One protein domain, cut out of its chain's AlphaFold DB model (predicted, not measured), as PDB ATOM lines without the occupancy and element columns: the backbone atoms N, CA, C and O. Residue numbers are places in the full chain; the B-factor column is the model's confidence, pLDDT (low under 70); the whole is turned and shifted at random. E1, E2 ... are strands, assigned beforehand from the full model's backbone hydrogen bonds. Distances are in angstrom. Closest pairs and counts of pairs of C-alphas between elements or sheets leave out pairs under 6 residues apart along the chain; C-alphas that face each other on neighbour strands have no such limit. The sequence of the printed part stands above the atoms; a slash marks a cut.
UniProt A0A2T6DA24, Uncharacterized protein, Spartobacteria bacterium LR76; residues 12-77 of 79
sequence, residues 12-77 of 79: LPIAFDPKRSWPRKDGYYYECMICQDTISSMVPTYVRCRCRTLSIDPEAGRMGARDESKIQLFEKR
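Overview. This is residues 12 to 77 of the 79 residues of an uncharacterized protein of Spartobacteria bacterium LR76 (UniProt A0A2T6DA24). Little of this model is regular structure: a four-strand sheet, E1-E6-E2-E3, and a two-strand hairpin, E4 and E5, lean together as a V, nearest where E2 and E5 end and E4 and E6 begin. Unnamed residues 15 to 27 and 41 to 53 are long links. The 66 printed residues hold six strands, E1 to E6 in chain order, no named helix; the class is all strand, with 26 residues in named elements. Both sheets are antiparallel; the whole is compact, radius of gyration of the C-alphas 10.6 A, spanning 28 by 24 by 22 A.

Along the chain. Find C-alpha 12 at (20.282, -11.877, 10.700), where E1, residues 12 to 14, begins. Next come E2, 28 to 32, 13.5 A long; E3, 37 to 40; E4, 54 to 57; E5, 62 to 65; and E6, 71 to 76, 15.7 A long, ending at (24.540, -12.987, 5.669).

Arrangement. Look for N 14 and O 73, 2.9 A, between E1 and E6; N 29 and O 74, 2.8 A, between E6 and E2; N 30 and O 39, 2.8 A, in the hairpin E2 and E3; N 57 and O 62, 2.8 A, in the hairpin E4 and E5. The closest C-alphas of E2 and E4, Cys 32 and Leu 54, are 6.7 A apart.

Size, cuts and confidence. The printed part has no cut, and no printed residue is under 70.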
ATOM      1  N   LEU A  12      21.612 -12.399  10.370       89.50
ATOM      2  CA  LEU A  12      20.282 -11.877  10.700       89.50
ATOM      3  C   LEU A  12      19.264 -13.020  10.590       89.50
ATOM      4  O   LEU A  12      19.025 -13.471   9.469       89.50
ATOM      5  N   PRO A  13      18.692 -13.513  11.705       92.12
ATOM      6  CA  PRO A  13      17.680 -14.563  11.662       92.12
ATOM      7  C   PRO A  13      16.468 -14.125  10.839       92.12
ATOM      8  O   PRO A  13      15.992 -12.998  10.977       92.12
ATOM      9  N   ILE A  14      15.959 -15.026  10.005       93.62
ATOM     10  CA  ILE A  14      14.751 -14.824   9.209       93.62
ATOM     11  C   ILE A  14      13.692 -15.792   9.723       93.62
ATOM     12  O   ILE A  14      13.926 -16.998   9.801       93.62
ATOM     13  N   ALA A  15      12.512 -15.268  10.049       92.06
ATOM     14  CA  ALA A  15      11.356 -16.109  10.317       92.06
ATOM     15  C   ALA A  15      10.969 -16.850   9.028       92.06
ATOM     16  O   ALA A  15      10.659 -16.220   8.016       92.06
ATOM     17  N   PHE A  16      10.992 -18.180   9.061       92.06
ATOM     18  CA  PHE A  16      10.512 -19.022   7.971       92.06
ATOM     19  C   PHE A  16       9.716 -20.196   8.541       92.06
ATOM     20  O   PHE A  16       9.996 -20.663   9.645       92.06
ATOM     21  N   ASP A  17       8.709 -20.638   7.792       92.62
ATOM     22  CA  ASP A  17       7.891 -21.802   8.120       92.62
ATOM     23  C   ASP A  17       8.151 -22.887   7.060       92.62
ATOM     24  O   ASP A  17       7.661 -22.749   5.932       92.62
ATOM     25  N   PRO A  18       8.908 -23.950   7.389       91.06
ATOM     26  CA  PRO A  18       9.282 -24.999   6.437       91.06
ATOM     27  C   PRO A  18       8.079 -25.767   5.876       91.06
ATOM     28  O   PRO A  18       8.182 -26.343   4.793       91.06
ATOM     29  N   LYS A  19       6.919 -25.714   6.550       91.75
ATOM     30  CA  LYS A  19       5.670 -26.310   6.057       91.75
ATOM     31  C   LYS A  19       5.006 -25.479   4.964       91.75
ATOM     32  O   LYS A  19       4.192 -26.005   4.209       91.75
ATOM     33  N   ARG A  20       5.315 -24.181   4.891       92.62
ATOM     34  CA  ARG A  20       4.795 -23.270   3.861       92.62
ATOM     35  C   ARG A  20       5.755 -23.143   2.697       92.62
ATOM     36  O   ARG A  20       5.328 -23.212   1.549       92.62
ATOM     37  N   SER A  21       7.029 -22.894   2.980       92.69
ATOM     38  CA  SER A  21       8.025 -22.711   1.933       92.69
ATOM     39  C   SER A  21       9.451 -22.858   2.442       92.69
ATOM     40  O   SER A  21       9.759 -22.699   3.622       92.69
ATOM     41  N   TRP A  22      10.338 -23.097   1.481       94.69
ATOM     42  CA  TRP A  22      11.780 -23.053   1.650       94.69
ATOM     43  C   TRP A  22      12.327 -21.876   0.835       94.69
ATOM     44  O   TRP A  22      12.598 -22.040  -0.357       94.69
ATOM     45  N   PRO A  23      12.434 -20.665   1.422       94.75
ATOM     46  CA  PRO A  23      12.931 -19.484   0.722       94.75
ATOM     47  C   PRO A  23      14.271 -19.727   0.013       94.75
ATOM     48  O   PRO A  23      15.240 -20.179   0.625       94.75
ATOM     49  N   ARG A  24      14.336 -19.389  -1.277       93.06
ATOM     50  CA  ARG A  24      15.563 -19.414  -2.083       93.06
ATOM     51  C   ARG A  24      15.868 -17.995  -2.532       93.06
ATOM     52  O   ARG A  24      15.098 -17.414  -3.293       93.06
ATOM     53  N   LYS A  25      16.953 -17.425  -2.013       92.94
ATOM     54  CA  LYS A  25      17.374 -16.057  -2.315       92.94
ATOM     55  C   LYS A  25      18.878 -15.914  -2.118       92.94
ATOM     56  O   LYS A  25      19.447 -16.474  -1.181       92.94
ATOM     57  N   ASP A  26      19.511 -15.110  -2.960       92.12
ATOM     58  CA  ASP A  26      20.889 -14.690  -2.729       92.12
ATOM     59  C   ASP A  26      21.077 -14.075  -1.339       92.12
ATOM     60  O   ASP A  26      20.255 -13.296  -0.852       92.12
ATOM     61  N   GLY A  27      22.167 -14.470  -0.680       92.62
ATOM     62  CA  GLY A  27      22.497 -14.043   0.680       92.62
ATOM     63  C   GLY A  27      21.744 -14.780   1.793       92.62
ATOM     64  O   GLY A  27      22.051 -14.551   2.965       92.62
ATOM     65  N   TYR A  28      20.800 -15.674   1.472       95.25
ATOM     66  CA  TYR A  28      20.119 -16.509   2.467       95.25
ATOM     67  C   TYR A  28      20.853 -17.826   2.669       95.25
ATOM     68  O   TYR A  28      21.288 -18.470   1.713       95.25
ATOM     69  N   TYR A  29      20.930 -18.252   3.924       96.69
ATOM     70  CA  TYR A  29      21.614 -19.462   4.345       96.69
ATOM     71  C   TYR A  29      20.762 -20.237   5.338       96.69
ATOM     72  O   TYR A  29      20.151 -19.659   6.234       96.69
ATOM     73  N   TYR A  30      20.782 -21.556   5.200       96.69
ATOM     74  CA  TYR A  30      20.210 -22.477   6.164       96.69
ATOM     75  C   TYR A  30      21.310 -23.051   7.045       96.69
ATOM     76  O   TYR A  30      22.320 -23.546   6.545       96.69
ATOM     77  N   GLU A  31      21.105 -23.009   8.354       96.62
ATOM     78  CA  GLU A  31      21.967 -23.628   9.355       96.62
ATOM     79  C   GLU A  31      21.250 -24.814   9.984       96.62
ATOM     80  O   GLU A  31      20.119 -24.713  10.465       96.62
ATOM     81  N   CYS A  32      21.918 -25.963   9.961       97.62
ATOM     82  CA  CYS A  32      21.456 -27.137  10.676       97.62
ATOM     83  C   CYS A  32      21.920 -27.050  12.131       97.62
ATOM     84  O   CYS A  32      23.107 -27.181  12.411       97.62
ATOM     85  N   MET A  33      20.987 -26.929  13.068       96.75
ATOM     86  CA  MET A  33      21.261 -26.813  14.504       96.75
ATOM     87  C   MET A  33      21.820 -28.099  15.134       96.75
ATOM     88  O   MET A  33      22.252 -28.076  16.280       96.75
ATOM     89  N   ILE A  34      21.827 -29.220  14.401       97.56
ATOM     90  CA  ILE A  34      22.406 -30.495  14.857       97.56
ATOM     91  C   ILE A  34      23.917 -30.513  14.623       97.56
ATOM     92  O   ILE A  34      24.682 -30.816  15.532       97.56
ATOM     93  N   CYS A  35      24.359 -30.206  13.399       97.69
ATOM     94  CA  CYS A  35      25.773 -30.286  13.021       97.69
ATOM     95  C   CYS A  35      26.421 -28.926  12.743       97.69
ATOM     96  O   CYS A  35      27.550 -28.901  12.261       97.69
ATOM     97  N   GLN A  36      25.710 -27.822  12.983       96.56
ATOM     98  CA  GLN A  36      26.139 -26.433  12.747       96.56
ATOM     99  C   GLN A  36      26.635 -26.162  11.320       96.56
ATOM    100  O   GLN A  36      27.415 -25.249  11.065       96.56
ATOM    101  N   ASP A  37      26.206 -26.993  10.372       97.19
ATOM    102  CA  ASP A  37      26.598 -26.850   8.980       97.19
ATOM    103  C   ASP A  37      25.707 -25.812   8.306       97.19
ATOM    104  O   ASP A  37      24.507 -25.744   8.584       97.19
ATOM    105  N   THR A  38      26.308 -24.999   7.444       96.00
ATOM    106  CA  THR A  38      25.654 -23.864   6.797       96.00
ATOM    107  C   THR A  38      25.648 -24.071   5.294       96.00
ATOM    108  O   THR A  38      26.703 -24.186   4.677       96.00
ATOM    109  N   ILE A  39      24.464 -24.024   4.693       96.25
ATOM    110  CA  ILE A  39      24.276 -24.200   3.255       96.25
ATOM    111  C   ILE A  39      23.605 -22.953   2.695       96.25
ATOM    112  O   ILE A  39      22.636 -22.456   3.266       96.25
ATOM    113  N   SER A  40      24.116 -22.437   1.577       95.94
ATOM    114  CA  SER A  40      23.428 -21.378   0.833       95.94
ATOM    115  C   SER A  40      22.036 -21.857   0.412       95.94
ATOM    116  O   SER A  40      21.874 -22.989  -0.034       95.94
ATOM    117  N   SER A  41      21.019 -21.003   0.521       95.44
ATOM    118  CA  SER A  41      19.689 -21.309  -0.028       95.44
ATOM    119  C   SER A  41      19.703 -21.386  -1.562       95.44
ATOM    120  O   SER A  41      18.865 -22.054  -2.176       95.44
ATOM    121  N   MET A  42      20.685 -20.717  -2.176       94.81
ATOM    122  CA  MET A  42      20.943 -20.737  -3.605       94.81
ATOM    123  C   MET A  42      22.224 -21.527  -3.869       94.81
ATOM    124  O   MET A  42      23.340 -21.056  -3.655       94.81
ATOM    125  N   VAL A  43      22.035 -22.771  -4.286       94.62
ATOM    126  CA  VAL A  43      23.083 -23.717  -4.670       94.62
ATOM    127  C   VAL A  43      22.785 -24.211  -6.079       94.62
ATOM    128  O   VAL A  43      21.605 -24.347  -6.418       94.62
ATOM    129  N   PRO A  44      23.818 -24.433  -6.911       94.50
ATOM    130  CA  PRO A  44      23.624 -24.834  -8.301       94.50
ATOM    131  C   PRO A  44      23.262 -26.316  -8.436       94.50
ATOM    132  O   PRO A  44      22.616 -26.695  -9.402       94.50
ATOM    133  N   THR A  45      23.660 -27.146  -7.473       96.44
ATOM    134  CA  THR A  45      23.518 -28.605  -7.518       96.44
ATOM    135  C   THR A  45      23.011 -29.154  -6.188       96.44
ATOM    136  O   THR A  45      22.870 -28.418  -5.204       96.44
ATOM    137  N   TYR A  46      22.723 -30.458  -6.157       97.06
ATOM    138  CA  TYR A  46      22.329 -31.153  -4.939       97.06
ATOM    139  C   TYR A  46      23.380 -31.016  -3.832       97.06
ATOM    140  O   TYR A  46      24.552 -31.360  -4.001       97.06
ATOM    141  N   VAL A  47      22.931 -30.591  -2.656       97.88
ATOM    142  CA  VAL A  47      23.757 -30.486  -1.454       97.88
ATOM    143  C   VAL A  47      22.977 -30.936  -0.229       97.88
ATOM    144  O   VAL A  47      21.747 -30.928  -0.178       97.88
ATOM    145  N   ARG A  48      23.714 -31.308   0.811       97.81
ATOM    146  CA  ARG A  48      23.156 -31.691   2.105       97.81
ATOM    147  C   ARG A  48      24.120 -31.326   3.212       97.81
ATOM    148  O   ARG A  48      25.326 -31.268   2.982       97.81
ATOM    149  N   CYS A  49      23.590 -31.152   4.413       98.06
ATOM    150  CA  CYS A  49      24.439 -30.907   5.572       98.06
ATOM    151  C   CYS A  49      25.187 -32.184   5.979       98.06
ATOM    152  O   CYS A  49      24.764 -33.296   5.640       98.06
ATOM    153  N   ARG A  50      26.253 -32.047   6.774       98.00
ATOM    154  CA  ARG A  50      27.062 -33.179   7.278       98.00
ATOM    155  C   ARG A  50      26.236 -34.313   7.899       98.00
ATOM    156  O   ARG A  50      26.479 -35.480   7.594       98.00
ATOM    157  N   CYS A  51      25.238 -33.992   8.726       97.62
ATOM    158  CA  CYS A  51      24.373 -34.994   9.368       97.62
ATOM    159  C   CYS A  51      23.214 -35.488   8.481       97.62
ATOM    160  O   CYS A  51      22.451 -36.364   8.884       97.62
ATOM    161  N   ARG A  52      23.095 -34.963   7.252       96.94
ATOM    162  CA  ARG A  52      22.058 -35.311   6.267       96.94
ATOM    163  C   ARG A  52      20.626 -35.014   6.734       96.94
ATOM    164  O   ARG A  52      19.684 -35.587   6.192       96.94
ATOM    165  N   THR A  53      20.459 -34.140   7.726       98.00
ATOM    166  CA  THR A  53      19.144 -33.660   8.167       98.00
ATOM    167  C   THR A  53      18.541 -32.715   7.144       98.00
ATOM    168  O   THR A  53      17.400 -32.928   6.774       98.00
ATOM    169  N   LEU A  54      19.303 -31.727   6.667       97.88
ATOM    170  CA  LEU A  54      18.938 -30.789   5.599       97.88
ATOM    171  C   LEU A  54      19.466 -31.255   4.239       97.88
ATOM    172  O   LEU A  54      20.645 -31.616   4.141       97.88
ATOM    173  N   SER A  55      18.636 -31.151   3.200       97.81
ATOM    174  CA  SER A  55      19.024 -31.332   1.795       97.81
ATOM    175  C   SER A  55      18.348 -30.317   0.875       97.81
ATOM    176  O   SER A  55      17.171 -30.003   1.058       97.81
ATOM    177  N   ILE A  56      19.086 -29.853  -0.133       97.19
ATOM    178  CA  ILE A  56      18.616 -28.948  -1.185       97.19
ATOM    179  C   ILE A  56      18.937 -29.602  -2.525       97.19
ATOM    180  O   ILE A  56      20.092 -29.915  -2.796       97.19
ATOM    181  N   ASP A  57      17.916 -29.807  -3.344       96.38
ATOM    182  CA  ASP A  57      17.977 -30.392  -4.680       96.38
ATOM    183  C   ASP A  57      17.352 -29.393  -5.675       96.38
ATOM    184  O   ASP A  57      16.141 -29.426  -5.919       96.38
ATOM    185  N   PRO A  58      18.150 -28.441  -6.197       94.12
ATOM    186  CA  PRO A  58      17.684 -27.429  -7.144       94.12
ATOM    187  C   PRO A  58      17.081 -28.028  -8.407       94.12
ATOM    188  O   PRO A  58      16.093 -27.505  -8.914       94.12
ATOM    189  N   GLU A  59      17.699 -29.101  -8.902       94.50
ATOM    190  CA  GLU A  59      17.392 -29.726 -10.187       94.50
ATOM    191  C   GLU A  59      16.051 -30.456 -10.122       94.50
ATOM    192  O   GLU A  59      15.246 -30.353 -11.043       94.50
ATOM    193  N   ALA A  60      15.759 -31.116  -8.998       93.94
ATOM    194  CA  ALA A  60      14.447 -31.711  -8.762       93.94
ATOM    195  C   ALA A  60      13.417 -30.734  -8.164       93.94
ATOM    196  O   ALA A  60      12.295 -31.145  -7.871       93.94
ATOM    197  N   GLY A  61      13.790 -29.474  -7.907       91.88
ATOM    198  CA  GLY A  61      12.926 -28.498  -7.237       91.88
ATOM    199  C   GLY A  61      12.542 -28.889  -5.805       91.88
ATOM    200  O   GLY A  61      11.487 -28.484  -5.319       91.88
ATOM    201  N   ARG A  62      13.366 -29.695  -5.124       92.56
ATOM    202  CA  ARG A  62      13.081 -30.206  -3.776       92.56
ATOM    203  C   ARG A  62      13.990 -29.560  -2.748       92.56
ATOM    204  O   ARG A  62      15.198 -29.441  -2.927       92.56
ATOM    205  N   MET A  63      13.413 -29.210  -1.612       95.12
ATOM    206  CA  MET A  63      14.157 -28.826  -0.425       95.12
ATOM    207  C   MET A  63      13.414 -29.354   0.791       95.12
ATOM    208  O   MET A  63      12.187 -29.411   0.791       95.12
ATOM    209  N   GLY A  64      14.153 -29.794   1.802       95.50
ATOM    210  CA  GLY A  64      13.529 -30.365   2.980       95.50
ATOM    211  C   GLY A  64      14.518 -30.689   4.079       95.50
ATOM    212  O   GLY A  64      15.735 -30.761   3.859       95.50
ATOM    213  N   ALA A  65      13.966 -30.930   5.262       97.00
ATOM    214  CA  ALA A  65      14.708 -31.461   6.384       97.00
ATOM    215  C   ALA A  65      13.967 -32.619   7.052       97.00
ATOM    216  O   ALA A  65      12.744 -32.634   7.103       97.00
ATOM    217  N   ARG A  66      14.718 -33.582   7.597       96.81
ATOM    218  CA  ARG A  66      14.149 -34.675   8.410       96.81
ATOM    219  C   ARG A  66      13.544 -34.171   9.717       96.81
ATOM    220  O   ARG A  66      12.554 -34.718  10.180       96.81
ATOM    221  N   ASP A  67      14.173 -33.156  10.304       95.69
ATOM    222  CA  ASP A  67      13.674 -32.432  11.467       95.69
ATOM    223  C   ASP A  67      13.760 -30.932  11.174       95.69
ATOM    224  O   ASP A  67      14.810 -30.295  11.289       95.69
ATOM    225  N   GLU A  68      12.629 -30.392  10.736       95.62
ATOM    226  CA  GLU A  68      12.437 -28.987  10.389       95.62
ATOM    227  C   GLU A  68      12.678 -28.044  11.576       95.62
ATOM    228  O   GLU A  68      13.169 -26.931  11.383       95.62
ATOM    229  N   SER A  69      12.431 -28.499  12.812       95.62
ATOM    230  CA  SER A  69      12.648 -27.701  14.030       95.62
ATOM    231  C   SER A  69      14.128 -27.413  14.303       95.62
ATOM    232  O   SER A  69      14.471 -26.566  15.131       95.62
ATOM    233  N   LYS A  70      15.023 -28.128  13.613       96.75
ATOM    234  CA  LYS A  70      16.477 -28.004  13.742       96.75
ATOM    235  C   LYS A  70      17.102 -27.223  12.601       96.75
ATOM    236  O   LYS A  70      18.318 -27.296  12.433       96.75
ATOM    237  N   ILE A  71      16.310 -26.494  11.823       97.12
ATOM    238  CA  ILE A  71      16.808 -25.655  10.741       97.12
ATOM    239  C   ILE A  71      16.526 -24.192  11.058       97.12
ATOM    240  O   ILE A  71      15.407 -23.822  11.402       97.12
ATOM    241  N   GLN A  72      17.545 -23.353  10.914       96.12
ATOM    242  CA  GLN A  72      17.412 -21.902  10.986       96.12
ATOM    243  C   GLN A  72      17.750 -21.281   9.635       96.12
ATOM    244  O   GLN A  72      18.701 -21.702   8.984       96.12
ATOM    245  N   LEU A  73      16.985 -20.271   9.226       96.62
ATOM    246  CA  LEU A  73      17.276 -19.443   8.059       96.62
ATOM    247  C   LEU A  73      17.830 -18.103   8.533       96.62
ATOM    248  O   LEU A  73      17.313 -17.501   9.476       96.62
ATOM    249  N   PHE A  74      18.868 -17.617   7.869       95.38
ATOM    250  CA  PHE A  74      19.439 -16.309   8.152       95.38
ATOM    251  C   PHE A  74      20.010 -15.659   6.895       95.38
ATOM    252  O   PHE A  74      20.419 -16.330   5.949       95.38
ATOM    253  N   GLU A  75      20.059 -14.331   6.901       94.31
ATOM    254  CA  GLU A  75      20.762 -13.539   5.894       94.31
ATOM    255  C   GLU A  75      22.207 -13.316   6.358       94.31
ATOM    256  O   GLU A  75      22.435 -12.915   7.508       94.31
ATOM    257  N   LYS A  76      23.194 -13.547   5.482       87.31
ATOM    258  CA  LYS A  76      24.540 -12.987   5.669       87.31
ATOM    259  C   LYS A  76      24.646 -11.726   4.832       87.31
ATOM    260  O   LYS A  76      24.661 -11.795   3.606       87.31
ATOM    261  N   ARG A  77      24.791 -10.581   5.493       73.25
ATOM    262  CA  ARG A  77      25.272  -9.376   4.818       73.25
ATOM    263  C   ARG A  77      26.791  -9.429   4.787       73.25
ATOM    264  O   ARG A  77      27.423  -9.536   5.839       73.25
TER     265      ARG A  77